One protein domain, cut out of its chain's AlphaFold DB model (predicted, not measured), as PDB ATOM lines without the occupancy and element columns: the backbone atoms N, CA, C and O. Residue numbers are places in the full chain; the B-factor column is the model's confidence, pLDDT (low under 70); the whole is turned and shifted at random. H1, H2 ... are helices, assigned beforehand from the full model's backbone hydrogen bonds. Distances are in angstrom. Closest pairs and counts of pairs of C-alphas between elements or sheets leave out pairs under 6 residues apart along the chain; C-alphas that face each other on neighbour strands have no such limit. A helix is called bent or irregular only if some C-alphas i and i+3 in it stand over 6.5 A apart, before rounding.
ATOM      1  N   ALA A 260     -23.035  15.658 -12.286       94.88
ATOM      2  CA  ALA A 260     -21.680  16.160 -12.053       94.88
ATOM      3  C   ALA A 260     -21.247  17.131 -13.168       94.88
ATOM      4  O   ALA A 260     -20.739  18.221 -12.891       94.88
ATOM      5  N   SER A 261     -21.540  16.801 -14.431       93.62
ATOM      6  CA  SER A 261     -21.254  17.660 -15.591       93.62
ATOM      7  C   SER A 261     -22.041  18.982 -15.597       93.62
ATOM      8  O   SER A 261     -21.624  19.942 -16.252       93.62
ATOM      9  N   ARG A 262     -23.164  19.061 -14.862       94.62
ATOM     10  CA  ARG A 262     -23.977  20.282 -14.713       94.62
ATOM     11  C   ARG A 262     -23.596  21.075 -13.461       94.62
ATOM     12  O   ARG A 262     -23.362  22.283 -13.536       94.62
ATOM     13  N   LEU A 263     -23.494  20.386 -12.325       96.00
ATOM     14  CA  LEU A 263     -23.255  20.953 -11.002       96.00
ATOM     15  C   LEU A 263     -21.829  21.484 -10.846       96.00
ATOM     16  O   LEU A 263     -21.650  22.529 -10.229       96.00
ATOM     17  N   TYR A 264     -20.809  20.804 -11.378       96.62
ATOM     18  CA  TYR A 264     -19.411  21.155 -11.080       96.62
ATOM     19  C   TYR A 264     -18.971  22.455 -11.760       96.62
ATOM     20  O   TYR A 264     -18.344  23.277 -11.091       96.62
ATOM     21  N   PRO A 265     -19.362  22.729 -13.022       97.00
ATOM     22  CA  PRO A 265     -19.278  24.072 -13.590       97.00
ATOM     23  C   PRO A 265     -19.950  25.138 -12.718       97.00
ATOM     24  O   PRO A 265     -19.351  26.167 -12.428       97.00
ATOM     25  N   PHE A 266     -21.173  24.888 -12.238       97.62
ATOM     26  CA  PHE A 266     -21.861  25.845 -11.370       97.62
ATOM     27  C   PHE A 266     -21.133  26.051 -10.035       97.62
ATOM     28  O   PHE A 266     -21.018  27.179  -9.563       97.62
ATOM     29  N   ALA A 267     -20.578  24.991  -9.450       96.69
ATOM     30  CA  ALA A 267     -19.782  25.080  -8.237       96.69
ATOM     31  C   ALA A 267     -18.484  25.876  -8.441       96.69
ATOM     32  O   ALA A 267     -18.094  26.612  -7.536       96.69
ATOM     33  N   LEU A 268     -17.850  25.792  -9.622       97.50
ATOM     34  CA  LEU A 268     -16.747  26.685  -9.994       97.50
ATOM     35  C   LEU A 268     -17.207  28.145  -9.974       97.50
ATOM     36  O   LEU A 268     -16.545  28.980  -9.360       97.50
ATOM     37  N   TYR A 269     -18.349  28.444 -10.601       97.06
ATOM     38  CA  TYR A 269     -18.873  29.809 -10.664       97.06
ATOM     39  C   TYR A 269     -19.216  30.356  -9.284       97.06
ATOM     40  O   TYR A 269     -18.865  31.488  -8.959       97.06
ATOM     41  N   LEU A 270     -19.859  29.539  -8.452       95.50
ATOM     42  CA  LEU A 270     -20.204  29.892  -7.083       95.50
ATOM     43  C   LEU A 270     -18.952  30.121  -6.230       95.50
ATOM     44  O   LEU A 270     -18.891  31.078  -5.458       95.50
ATOM     45  N   TYR A 271     -17.930  29.282  -6.403       94.56
ATOM     46  CA  TYR A 271     -16.661  29.431  -5.707       94.56
ATOM     47  C   TYR A 271     -15.921  30.701  -6.140       94.56
ATOM     48  O   TYR A 271     -15.454  31.453  -5.290       94.56
ATOM     49  N   SER A 272     -15.857  30.983  -7.441       93.94
ATOM     50  CA  SER A 272     -15.183  32.173  -7.966       93.94
ATOM     51  C   SER A 272     -15.912  33.471  -7.600       93.94
ATOM     52  O   SER A 272     -15.277  34.433  -7.172       93.94
ATOM     53  N   ALA A 273     -17.243  33.499  -7.729       92.25
ATOM     54  CA  ALA A 273     -18.038  34.708  -7.528       92.25
ATOM     55  C   ALA A 273     -18.390  34.976  -6.056       92.25
ATOM     56  O   ALA A 273     -18.540  36.135  -5.672       92.25
ATOM     57  N   ALA A 274     -18.541  33.932  -5.234       90.75
ATOM     58  CA  ALA A 274     -19.023  34.045  -3.854       90.75
ATOM     59  C   ALA A 274     -18.155  33.311  -2.811       90.75
ATOM     60  O   ALA A 274     -18.469  33.352  -1.624       90.75
ATOM     61  N   GLY A 275     -17.074  32.635  -3.215       91.00
ATOM     62  CA  GLY A 275     -16.169  31.931  -2.297       91.00
ATOM     63  C   GLY A 275     -16.708  30.606  -1.746       91.00
ATOM     64  O   GLY A 275     -16.088  30.018  -0.862       91.00
ATOM     65  N   VAL A 276     -17.847  30.112  -2.247       92.94
ATOM     66  CA  VAL A 276     -18.508  28.900  -1.733       92.94
ATOM     67  C   VAL A 276     -18.253  27.708  -2.654       92.94
ATOM     68  O   VAL A 276     -18.742  27.664  -3.779       92.94
ATOM     69  N   ASN A 277     -17.516  26.712  -2.160       91.75
ATOM     70  CA  ASN A 277     -17.232  25.475  -2.889       91.75
ATOM     71  C   ASN A 277     -18.218  24.357  -2.513       91.75
ATOM     72  O   ASN A 277     -18.096  23.749  -1.446       91.75
ATOM     73  N   LEU A 278     -19.158  24.039  -3.409       92.50
ATOM     74  CA  LEU A 278     -20.143  22.975  -3.175       92.50
ATOM     75  C   LEU A 278     -19.518  21.574  -3.092       92.50
ATOM     76  O   LEU A 278     -20.012  20.754  -2.324       92.50
ATOM     77  N   LEU A 279     -18.412  21.301  -3.795       92.31
ATOM     78  CA  LEU A 279     -17.769  19.976  -3.776       92.31
ATOM     79  C   LEU A 279     -17.094  19.672  -2.430       92.31
ATOM     80  O   LEU A 279     -16.752  18.533  -2.137       92.31
ATOM     81  N   SER A 280     -16.933  20.678  -1.565       89.62
ATOM     82  CA  SER A 280     -16.486  20.464  -0.183       89.62
ATOM     83  C   SER A 280     -17.607  19.973   0.745       89.62
ATOM     84  O   SER A 280     -17.335  19.625   1.895       89.62
ATOM     85  N   HIS A 281     -18.865  19.945   0.287       89.81
ATOM     86  CA  HIS A 281     -19.977  19.451   1.093       89.81
ATOM     87  C   HIS A 281     -19.803  17.947   1.389       89.81
ATOM     88  O   HIS A 281     -19.626  17.175   0.447       89.81
ATOM     89  N   PRO A 282     -19.933  17.476   2.649       87.12
ATOM     90  CA  PRO A 282     -19.621  16.091   3.015       87.12
ATOM     91  C   PRO A 282     -20.345  15.016   2.194       87.12
ATOM     92  O   PRO A 282     -19.747  14.001   1.873       87.12
ATOM     93  N   ARG A 283     -21.612  15.232   1.822       87.50
ATOM     94  CA  ARG A 283     -22.374  14.263   1.007       87.50
ATOM     95  C   ARG A 283     -21.996  14.302  -0.478       87.50
ATOM     96  O   ARG A 283     -22.017  13.266  -1.122       87.50
ATOM     97  N   ILE A 284     -21.596  15.468  -0.998       91.81
ATOM     98  CA  ILE A 284     -21.123  15.609  -2.390       91.81
ATOM     99  C   ILE A 284     -19.720  15.005  -2.520       91.81
ATOM    100  O   ILE A 284     -19.429  14.305  -3.476       91.81
ATOM    101  N   ARG A 285     -18.894  15.170  -1.487       88.88
ATOM    102  CA  ARG A 285     -17.591  14.523  -1.342       88.88
ATOM    103  C   ARG A 285     -17.675  12.985  -1.420       88.88
ATOM    104  O   ARG A 285     -16.843  12.335  -2.044       88.88
ATOM    105  N   LEU A 286     -18.688  12.391  -0.785       88.19
ATOM    106  CA  LEU A 286     -18.940  10.945  -0.866       88.19
ATOM    107  C   LEU A 286     -19.462  10.525  -2.238       88.19
ATOM    108  O   LEU A 286     -19.088   9.468  -2.729       88.19
ATOM    109  N   PHE A 287     -20.276  11.366  -2.866       92.69
ATOM    110  CA  PHE A 287     -20.718  11.170  -4.241       92.69
ATOM    111  C   PHE A 287     -19.552  11.193  -5.242       92.69
ATOM    112  O   PHE A 287     -19.462  10.307  -6.087       92.69
ATOM    113  N   ASP A 288     -18.596  12.115  -5.084       89.62
ATOM    114  CA  ASP A 288     -17.335  12.127  -5.842       89.62
ATOM    115  C   ASP A 288     -16.542  10.828  -5.650       89.62
ATOM    116  O   ASP A 288     -16.036  10.243  -6.613       89.62
ATOM    117  N   ARG A 289     -16.455  10.347  -4.403       87.44
ATOM    118  CA  ARG A 289     -15.795   9.075  -4.086       87.44
ATOM    119  C   ARG A 289     -16.505   7.886  -4.735       87.44
ATOM    120  O   ARG A 289     -15.835   7.019  -5.291       87.44
ATOM    121  N   TRP A 290     -17.832   7.851  -4.685       91.12
ATOM    122  CA  TRP A 290     -18.629   6.798  -5.303       91.12
ATOM    123  C   TRP A 290     -18.468   6.786  -6.823       91.12
ATOM    124  O   TRP A 290     -18.159   5.730  -7.370       91.12
ATOM    125  N   LEU A 291     -18.551   7.945  -7.489       90.94
ATOM    126  CA  LEU A 291     -18.283   8.087  -8.927       90.94
ATOM    127  C   LEU A 291     -16.912   7.517  -9.323       90.94
ATOM    128  O   LEU A 291     -16.795   6.845 -10.348       90.94
ATOM    129  N   ALA A 292     -15.888   7.760  -8.501       86.62
ATOM    130  CA  ALA A 292     -14.552   7.208  -8.701       86.62
ATOM    131  C   ALA A 292     -14.495   5.682  -8.495       86.62
ATOM    132  O   ALA A 292     -13.792   4.975  -9.219       86.62
ATOM    133  N   ASP A 293     -15.230   5.157  -7.514       88.44
ATOM    134  CA  ASP A 293     -15.242   3.728  -7.206       88.44
ATOM    135  C   ASP A 293     -16.023   2.903  -8.236       88.44
ATOM    136  O   ASP A 293     -15.587   1.798  -8.558       88.44
ATOM    137  N   ILE A 294     -17.110   3.434  -8.803       90.38
ATOM    138  CA  ILE A 294     -17.893   2.740  -9.838       90.38
ATOM    139  C   ILE A 294     -17.289   2.853 -11.239       90.38
ATOM    140  O   ILE A 294     -17.744   2.167 -12.149       90.38
ATOM    141  N   GLU A 295     -16.280   3.699 -11.456       89.31
ATOM    142  CA  GLU A 295     -15.614   3.769 -12.753       89.31
ATOM    143  C   GLU A 295     -14.906   2.442 -13.063       89.31
ATOM    144  O   GLU A 295     -14.060   1.954 -12.303       89.31
ATOM    145  N   LYS A 296     -15.275   1.843 -14.197       89.38
ATOM    146  CA  LYS A 296     -14.665   0.613 -14.698       89.38
ATOM    147  C   LYS A 296     -13.237   0.898 -15.166       89.38
ATOM    148  O   LYS A 296     -12.924   2.032 -15.527       89.38
ATOM    149  N   PRO A 297     -12.374  -0.127 -15.261       86.38
ATOM    150  CA  PRO A 297     -10.999   0.042 -15.725       86.38
ATOM    151  C   PRO A 297     -10.838   0.584 -17.147       86.38
ATOM    152  O   PRO A 297      -9.722   0.911 -17.529       86.38
ATOM    153  N   ASP A 298     -11.905   0.633 -17.946       85.75
ATOM    154  CA  ASP A 298     -11.897   1.262 -19.265       85.75
ATOM    155  C   ASP A 298     -12.328   2.742 -19.224       85.75
ATOM    156  O   ASP A 298     -12.240   3.415 -20.248       85.75
ATOM    157  N   GLY A 299     -12.805   3.263 -18.089       85.38
ATOM    158  CA  GLY A 299     -13.311   4.629 -17.909       85.38
ATOM    159  C   GLY A 299     -14.824   4.797 -18.110       85.38
ATOM    160  O   GLY A 299     -15.351   5.900 -17.946       85.38
ATOM    161  N   SER A 300     -15.564   3.741 -18.462       88.25
ATOM    162  CA  SER A 300     -17.039   3.780 -18.460       88.25
ATOM    163  C   SER A 300     -17.617   3.437 -17.081       88.25
ATOM    164  O   SER A 300     -16.885   3.030 -16.185       88.25
ATOM    165  N   VAL A 301     -18.922   3.619 -16.888       90.62
ATOM    166  CA  VAL A 301     -19.646   3.190 -15.674       90.62
ATOM    167  C   VAL A 301     -20.432   1.905 -15.937       90.62
ATOM    168  O   VAL A 301     -20.612   1.538 -17.097       90.62
ATOM    169  N   PRO A 302     -20.837   1.172 -14.892       90.44
ATOM    170  CA  PRO A 302     -21.862   0.142 -14.972       90.44
ATOM    171  C   PRO A 302     -23.102   0.635 -15.728       90.44
ATOM    172  O   PRO A 302     -23.523   1.771 -15.526       90.44
ATOM    173  N   ASP A 303     -23.655  -0.219 -16.588       88.56
ATOM    174  CA  ASP A 303     -24.794   0.121 -17.448       88.56
ATOM    175  C   ASP A 303     -26.142  -0.235 -16.778       88.56
ATOM    176  O   ASP A 303     -27.047  -0.668 -17.473       88.56
ATOM    177  N   PHE A 304     -26.253  -0.129 -15.447       88.00
ATOM    178  CA  PHE A 304     -27.513  -0.385 -14.721       88.00
ATOM    179  C   PHE A 304     -28.424   0.842 -14.768       88.00
ATOM    180  O   PHE A 304     -27.924   1.958 -14.965       88.00
ATOM    181  N   ASP A 305     -29.722   0.641 -14.539       88.88
ATOM    182  CA  ASP A 305     -30.746   1.670 -14.735       88.88
ATOM    183  C   ASP A 305     -30.687   2.280 -16.157       88.88
ATOM    184  O   ASP A 305     -30.196   1.695 -17.133       88.88
ATOM    185  N   ASP A 306     -31.186   3.508 -16.307       90.56
ATOM    186  CA  ASP A 306     -31.021   4.304 -17.519       90.56
ATOM    187  C   ASP A 306     -29.585   4.818 -17.684       90.56
ATOM    188  O   ASP A 306     -29.260   5.989 -17.462       90.56
ATOM    189  N   ALA A 307     -28.709   3.917 -18.126       90.81
ATOM    190  CA  ALA A 307     -27.306   4.209 -18.355       90.81
ATOM    191  C   ALA A 307     -26.859   4.108 -19.815       90.81
ATOM    192  O   ALA A 307     -27.117   3.145 -20.540       90.81
ATOM    193  N   PHE A 308     -26.090   5.124 -20.197       89.00
ATOM    194  CA  PHE A 308     -25.331   5.236 -21.432       89.00
ATOM    195  C   PHE A 308     -23.829   5.023 -21.132       89.00
ATOM    196  O   PHE A 308     -23.331   5.531 -20.119       89.00
ATOM    197  N   PRO A 309     -23.066   4.290 -21.971       79.69
ATOM    198  CA  PRO A 309     -21.640   4.007 -21.736       79.69
ATOM    199  C   PRO A 309     -20.699   5.213 -21.934       79.69
ATOM    200  O   PRO A 309     -19.482   5.105 -21.723       79.69
ATOM    201  N   GLU A 310     -21.230   6.339 -22.400       80.19
ATOM    202  CA  GLU A 310     -20.531   7.574 -22.715       80.19
ATOM    203  C   GLU A 310     -19.851   8.191 -21.482       80.19
ATOM    204  O   GLU A 310     -20.289   8.080 -20.334       80.19
ATOM    205  N   ALA A 311     -18.738   8.883 -21.731       80.06
ATOM    206  CA  ALA A 311     -18.078   9.696 -20.720       80.06
ATOM    207  C   ALA A 311     -18.564  11.147 -20.809       80.06
ATOM    208  O   ALA A 311     -18.817  11.665 -21.896       80.06
ATOM    209  N   LEU A 312     -18.635  11.814 -19.660       88.25
ATOM    210  CA  LEU A 312     -18.983  13.229 -19.544       88.25
ATOM    211  C   LEU A 312     -17.824  13.994 -18.907       88.25
ATOM    212  O   LEU A 312     -17.113  13.465 -18.047       88.25
ATOM    213  N   LEU A 313     -17.616  15.244 -19.322       91.12
ATOM    214  CA  LEU A 313     -16.486  16.044 -18.865       91.12
ATOM    215  C   LEU A 313     -16.794  16.746 -17.534       91.12
ATOM    216  O   LEU A 313     -17.366  17.837 -17.503       91.12
ATOM    217  N   TYR A 314     -16.386  16.122 -16.425       92.06
ATOM    218  CA  TYR A 314     -16.504  16.693 -15.072       92.06
ATOM    219  C   TYR A 314     -15.244  16.491 -14.210       92.06
ATOM    220  O   TYR A 314     -14.896  17.356 -13.405       92.06
ATOM    221  N   GLN A 315     -14.521  15.380 -14.396       91.81
ATOM    222  CA  GLN A 315     -13.357  15.005 -13.583       91.81
ATOM    223  C   GLN A 315     -12.256  16.080 -13.501       91.81
ATOM    224  O   GLN A 315     -11.805  16.360 -12.390       91.81
ATOM    225  N   PRO A 316     -11.815  16.748 -14.592       91.50
ATOM    226  CA  PRO A 316     -10.786  17.783 -14.472       91.50
ATOM    227  C   PRO A 316     -11.270  19.034 -13.718       91.50
ATOM    228  O   PRO A 316     -10.450  19.744 -13.137       91.50
ATOM    229  N   ILE A 317     -12.585  19.284 -13.670       93.81
ATOM    230  CA  ILE A 317     -13.179  20.349 -12.848       93.81
ATOM    231  C   ILE A 317     -13.135  19.937 -11.371       93.81
ATOM    232  O   ILE A 317     -12.636  20.686 -10.528       93.81
ATOM    233  N   ALA A 318     -13.573  18.713 -11.063       91.94
ATOM    234  CA  ALA A 318     -13.504  18.146  -9.718       91.94
ATOM    235  C   ALA A 318     -12.064  18.034  -9.196       91.94
ATOM    236  O   ALA A 318     -11.813  18.356  -8.043       91.94
ATOM    237  N   ALA A 319     -11.079  17.715 -10.037       89.94
ATOM    238  CA  ALA A 319      -9.664  17.732  -9.655       89.94
ATOM    239  C   ALA A 319      -9.184  19.107  -9.140       89.94
ATOM    240  O   ALA A 319      -8.205  19.189  -8.396       89.94
ATOM    241  N   GLY A 320      -9.852  20.195  -9.531       89.62
ATOM    242  CA  GLY A 320      -9.580  21.546  -9.045       89.62
ATOM    243  C   GLY A 320     -10.307  21.930  -7.756       89.62
ATOM    244  O   GLY A 320      -9.787  22.734  -6.979       89.62
ATOM    245  N   LEU A 321     -11.500  21.374  -7.533       90.44
ATOM    246  CA  LEU A 321     -12.437  21.830  -6.500       90.44
ATOM    247  C   LEU A 321     -12.683  20.801  -5.387       90.44
ATOM    248  O   LEU A 321     -12.896  21.193  -4.241       90.44
ATOM    249  N   ALA A 322     -12.666  19.506  -5.692       86.31
ATOM    250  CA  ALA A 322     -12.992  18.443  -4.750       86.31
ATOM    251  C   ALA A 322     -11.839  18.181  -3.760       86.31
ATOM    252  O   ALA A 322     -10.660  18.208  -4.146       86.31
ATOM    253  N   PRO A 323     -12.139  17.863  -2.488       77.56
ATOM    254  CA  PRO A 323     -11.144  17.356  -1.543       77.56
ATOM    255  C   PRO A 323     -10.390  16.117  -2.074       77.56
ATOM    256  O   PRO A 323      -9.174  16.019  -1.903       77.56
ATOM    257  N   GLU A 324     -11.075  15.236  -2.809       72.25
ATOM    258  CA  GLU A 324     -10.592  14.003  -3.466       72.25
ATOM    259  C   GLU A 324      -9.717  14.258  -4.706       72.25
ATOM    260  O   GLU A 324      -9.397  13.330  -5.449       72.25
ATOM    261  N   SER A 325      -9.313  15.512  -4.939       75.12
ATOM    262  CA  SER A 325      -8.596  15.990  -6.130       75.12
ATOM    263  C   SER A 325      -7.537  15.040  -6.706       75.12
ATOM    264  O   SER A 325      -7.474  14.877  -7.922       75.12
ATOM    265  N   GLY A 326      -6.729  14.381  -5.868       78.00
ATOM    266  CA  GLY A 326      -5.694  13.444  -6.314       78.00
ATOM    267  C   GLY A 326      -6.227  12.179  -7.005       78.00
ATOM    268  O   GLY A 326      -5.664  11.753  -8.011       78.00
ATOM    269  N   GLU A 327      -7.315  11.592  -6.507       77.56
ATOM    270  CA  GLU A 327      -7.895  10.354  -7.051       77.56
ATOM    271  C   GLU A 327      -8.705  10.620  -8.319       77.56
ATOM    272  O   GLU A 327      -8.521   9.932  -9.324       77.56
ATOM    273  N   VAL A 328      -9.525  11.672  -8.309       83.00
ATOM    274  CA  VAL A 328     -10.285  12.096  -9.493       83.00
ATOM    275  C   VAL A 328      -9.336  12.494 -10.627       83.00
ATOM    276  O   VAL A 328      -9.548  12.128 -11.782       83.00
ATOM    277  N   ARG A 329      -8.228  13.175 -10.299       85.81
ATOM    278  CA  ARG A 329      -7.161  13.473 -11.262       85.81
ATOM    279  C   ARG A 329      -6.520  12.200 -11.811       85.81
ATOM    280  O   ARG A 329      -6.289  12.120 -13.013       85.81
ATOM    281  N   ARG A 330      -6.226  11.211 -10.960       82.56
ATOM    282  CA  ARG A 330      -5.651   9.922 -11.382       82.56
ATOM    283  C   ARG A 330      -6.552   9.211 -12.395       82.56
ATOM    284  O   ARG A 330      -6.040   8.735 -13.403       82.56
ATOM    285  N   LEU A 331      -7.862   9.167 -12.146       81.25
ATOM    286  CA  LEU A 331      -8.842   8.555 -13.054       81.25
ATOM    287  C   LEU A 331      -8.919   9.290 -14.394       81.25
ATOM    288  O   LEU A 331      -8.771   8.672 -15.446       81.25
ATOM    289  N   PHE A 332      -9.008  10.620 -14.358       86.31
ATOM    290  CA  PHE A 332      -8.987  11.442 -15.568       86.31
ATOM    291  C   PHE A 332      -7.741  11.189 -16.432       86.31
ATOM    292  O   PHE A 332      -7.836  11.046 -17.651       86.31
ATOM    293  N   LEU A 333      -6.566  11.078 -15.803       86.31
ATOM    294  CA  LEU A 333      -5.302  10.809 -16.495       86.31
ATOM    295  C   LEU A 333      -5.159   9.358 -16.984       86.31
ATOM    296  O   LEU A 333      -4.316   9.102 -17.842       86.31
ATOM    297  N   ARG A 334      -5.965   8.416 -16.480       83.62
ATOM    298  CA  ARG A 334      -5.981   7.018 -16.938       83.62
ATOM    299  C   ARG A 334      -6.663   6.881 -18.304       83.62
ATOM    300  O   ARG A 334      -6.243   6.059 -19.115       83.62
ATOM    301  N   HIS A 335      -7.674   7.711 -18.577       81.25
ATOM    302  CA  HIS A 335      -8.483   7.651 -19.801       81.25
ATOM    303  C   HIS A 335      -8.648   9.015 -20.503       81.25
ATOM    304  O   HIS A 335      -9.774   9.403 -20.836       81.25
ATOM    305  N   PRO A 336      -7.556   9.743 -20.818       70.00
ATOM    306  CA  PRO A 336      -7.634  11.107 -21.356       70.00
ATOM    307  C   PRO A 336      -8.376  11.186 -22.704       70.00
ATOM    308  O   PRO A 336      -8.935  12.226 -23.050       70.00
ATOM    309  N   GLY A 337      -8.423  10.080 -23.458       72.38
ATOM    310  CA  GLY A 337      -9.094   9.986 -24.756       72.38
ATOM    311  C   GLY A 337     -10.615   9.790 -24.719       72.38
ATOM    312  O   GLY A 337     -11.233   9.898 -25.774       72.38
ATOM    313  N   ARG A 338     -11.236   9.508 -23.558       79.94
ATOM    314  CA  ARG A 338     -12.702   9.299 -23.478       79.94
ATOM    315  C   ARG A 338     -13.504  10.586 -23.327       79.94
ATOM    316  O   ARG A 338     -14.690  10.586 -23.629       79.94
ATOM    317  N   SER A 339     -12.879  11.668 -22.871       82.44
ATOM    318  CA  SER A 339     -13.567  12.951 -22.716       82.44
ATOM    319  C   SER A 339     -14.040  13.487 -24.076       82.44
ATOM    320  O   SER A 339     -13.223  13.529 -25.006       82.44
ATOM    321  N   PRO A 340     -15.303  13.937 -24.218       84.38
ATOM    322  CA  PRO A 340     -15.801  14.447 -25.491       84.38
ATOM    323  C   PRO A 340     -14.967  15.647 -25.959       84.38
ATOM    324  O   PRO A 340     -14.601  16.511 -25.160       84.38
ATOM    325  N   LYS A 341     -14.612  15.690 -27.249       83.31
ATOM    326  CA  LYS A 341     -13.701  16.718 -27.783       83.31
ATOM    327  C   LYS A 341     -14.347  18.104 -27.825       83.31
ATOM    328  O   LYS A 341     -13.723  19.060 -27.394       83.31
ATOM    329  N   ASP A 342     -15.606  18.190 -28.232       83.69
ATOM    330  CA  ASP A 342     -16.287  19.474 -28.447       83.69
ATOM    331  C   ASP A 342     -17.135  19.923 -27.241       83.69
ATOM    332  O   ASP A 342     -18.046  20.741 -27.378       83.69
ATOM    333  N   ASP A 343     -16.874  19.370 -26.051       89.19
ATOM    334  CA  ASP A 343     -17.620  19.714 -24.839       89.19
ATOM    335  C   ASP A 343     -17.260  21.135 -24.358       89.19
ATOM    336  O   ASP A 343     -16.088  21.407 -24.060       89.19
ATOM    337  N   PRO A 344     -18.232  22.059 -24.214       88.88
ATOM    338  CA  PRO A 344     -17.967  23.405 -23.712       88.88
ATOM    339  C   PRO A 344     -17.419  23.424 -22.276       88.88
ATOM    340  O   PRO A 344     -16.894  24.466 -21.868       88.88
ATOM    341  N   ASN A 345     -17.521  22.326 -21.512       94.50
ATOM    342  CA  ASN A 345     -16.934  22.186 -20.178       94.50
ATOM    343  C   ASN A 345     -15.389  22.154 -20.186       94.50
ATOM    344  O   ASN A 345     -14.770  22.274 -19.124       94.50
ATOM    345  N   TRP A 346     -14.733  22.047 -21.353       95.31
ATOM    346  CA  TRP A 346     -13.271  22.191 -21.455       95.31
ATOM    347  C   TRP A 346     -12.782  23.560 -20.968       95.31
ATOM    348  O   TRP A 346     -11.666  23.665 -20.462       95.31
ATOM    349  N   ILE A 347     -13.626  24.592 -21.050       97.62
ATOM    350  CA  ILE A 347     -13.331  25.936 -20.541       97.62
ATOM    351  C   ILE A 347     -13.260  25.931 -19.010       97.62
ATOM    352  O   ILE A 347     -12.292  26.425 -18.425       97.62
ATOM    353  N   GLU A 348     -14.241  25.328 -18.340       97.31
ATOM    354  CA  GLU A 348     -14.241  25.184 -16.883       97.31
ATOM    355  C   GLU A 348     -13.107  24.272 -16.422       97.31
ATOM    356  O   GLU A 348     -12.429  24.602 -15.451       97.31
ATOM    357  N   ALA A 349     -12.841  23.175 -17.140       95.25
ATOM    358  CA  ALA A 349     -11.701  22.300 -16.879       95.25
ATOM    359  C   ALA A 349     -10.377  23.078 -16.948       95.25
ATOM    360  O   ALA A 349      -9.564  23.006 -16.027       95.25
ATOM    361  N   PHE A 350     -10.186  23.892 -17.989       96.38
ATOM    362  CA  PHE A 350      -9.000  24.730 -18.160       96.38
ATOM    363  C   PHE A 350      -8.804  25.719 -17.000       96.38
ATOM    364  O   PHE A 350      -7.672  25.950 -16.560       96.38
ATOM    365  N   CYS A 351      -9.895  26.279 -16.470       96.31
ATOM    366  CA  CYS A 351      -9.859  27.251 -15.377       96.31
ATOM    367  C   CYS A 351      -9.687  26.589 -13.997       96.31
ATOM    368  O   CYS A 351      -8.865  27.034 -13.191       96.31
ATOM    369  N   ALA A 352     -10.412  25.501 -13.734       94.38
ATOM    370  CA  ALA A 352     -10.461  24.845 -12.431       94.38
ATOM    371  C   ALA A 352      -9.283  23.896 -12.182       94.38
ATOM    372  O   ALA A 352      -8.772  23.864 -11.066       94.38
ATOM    373  N   TYR A 353      -8.838  23.146 -13.197       92.62
ATOM    374  CA  TYR A 353      -7.886  22.046 -13.025       92.62
ATOM    375  C   TYR A 353      -6.596  22.484 -12.321       92.62
ATOM    376  O   TYR A 353      -6.038  23.552 -12.604       92.62
ATOM    377  N   THR A 354      -6.099  21.620 -11.432       83.75
ATOM    378  CA  THR A 354      -4.841  21.816 -10.706       83.75
ATOM    379  C   THR A 354      -3.954  20.577 -10.801       83.75
ATOM    380  O   THR A 354      -4.431  19.446 -10.756       83.75
ATOM    381  N   GLU A 355      -2.641  20.782 -10.885       77.88
ATOM    382  CA  GLU A 355      -1.640  19.705 -10.926       77.88
ATOM    383  C   GLU A 355      -1.172  19.299  -9.522       77.88
ATOM    384  O   GLU A 355       0.015  19.070  -9.287       77.88
ATOM    385  N   ARG A 356      -2.098  19.230  -8.555       71.88
ATOM    386  CA  ARG A 356      -1.769  18.775  -7.197       71.88
ATOM    387  C   ARG A 356      -1.116  17.382  -7.246       71.88
ATOM    388  O   ARG A 356      -1.502  16.575  -8.104       71.88
ATOM    389  N   PRO A 357      -0.149  17.083  -6.353       70.56
ATOM    390  CA  PRO A 357       0.482  15.770  -6.294       70.56
ATOM    391  C   PRO A 357      -0.568  14.660  -6.260       70.56
ATOM    392  O   PRO A 357      -1.560  14.763  -5.537       70.56
ATOM    393  N   LEU A 358      -0.356  13.611  -7.058       67.19
ATOM    394  CA  LEU A 358      -1.189  12.420  -6.964       67.19
ATOM    395  C   LEU A 358      -0.974  11.835  -5.568       67.19
ATOM    396  O   LEU A 358       0.151  11.502  -5.200       67.19
ATOM    397  N   LEU A 359      -2.040  11.742  -4.780       60.62
ATOM    398  CA  LEU A 359      -1.987  10.981  -3.542       60.62
ATOM    399  C   LEU A 359      -1.887   9.501  -3.917       60.62
ATOM    400  O   LEU A 359      -2.657   9.020  -4.751       60.62
TER     401      LEU A 359
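Overview. This is residues 260 to 359 of the 1234 residues of an uncharacterized protein of bacterium (UniProt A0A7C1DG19). A small core helix, H3, has H1, H4 and H5 packed round it, while H2 packs on H4; a long loop, residues 295 to 314, reaches far from H1's last residue. The printed part has 100 residues with five named helices, H1 to H5 in chain order, and no named strand: the class is all helix, with 52 residues in named elements. It is compact and rounded, with a radius of gyration of the C-alphas of 12.9 A and spans of 37 by 30 by 30 A.

Along the chain. Find C-alpha 260 at (-21.680, 16.160, -12.053); from there H1 runs through residues 260 to 274, 19.9 A. H1 is neither bent nor irregular, but only just: C-alphas 262 and 265 are 6.1 A apart. Next come H2, residues 282 to 294, 18.6 A; H3, residues 315 to 321, 9.9 A; and H4, residues 325 to 334, 14.3 A. H5, residues 346 to 352, 9.8 A, ends at C-alpha 352, (-10.461, 24.845, -12.431).

Arrangement. Start at the hub, H3. It forms a helical hairpin with H4, at a shallow tilt of 18 degrees, opposite ways; the closest C-alphas, Ala 319 and Ser 325, are 4.1 A apart. H3 touches H5 at Ile 317 and Ala 349, closest C-alphas 4.7 A apart. H1 touches H3 with residues 264 to 268 alone, closest C-alphas Tyr 264 and Ile 317, 6.5 A. H2 touches H4 with residues 288 to 292 alone, closest C-alphas Ala 292 and Val 328, 6.5 A. H1 and H4 are apart. Every O i to N i+4 pair is within hydrogen-bond range in H2, H4 and H5; H1 has 9 of 11, H3 2 of 3.

Size, cuts and confidence. The C-alphas farthest apart, Ala 274 and Phe 304, are 37.1 A apart. The printed part has no cut; the links H2 to H3 and H4 to H5 are long. Look for pLDDT under 70 at residues 358 to 359.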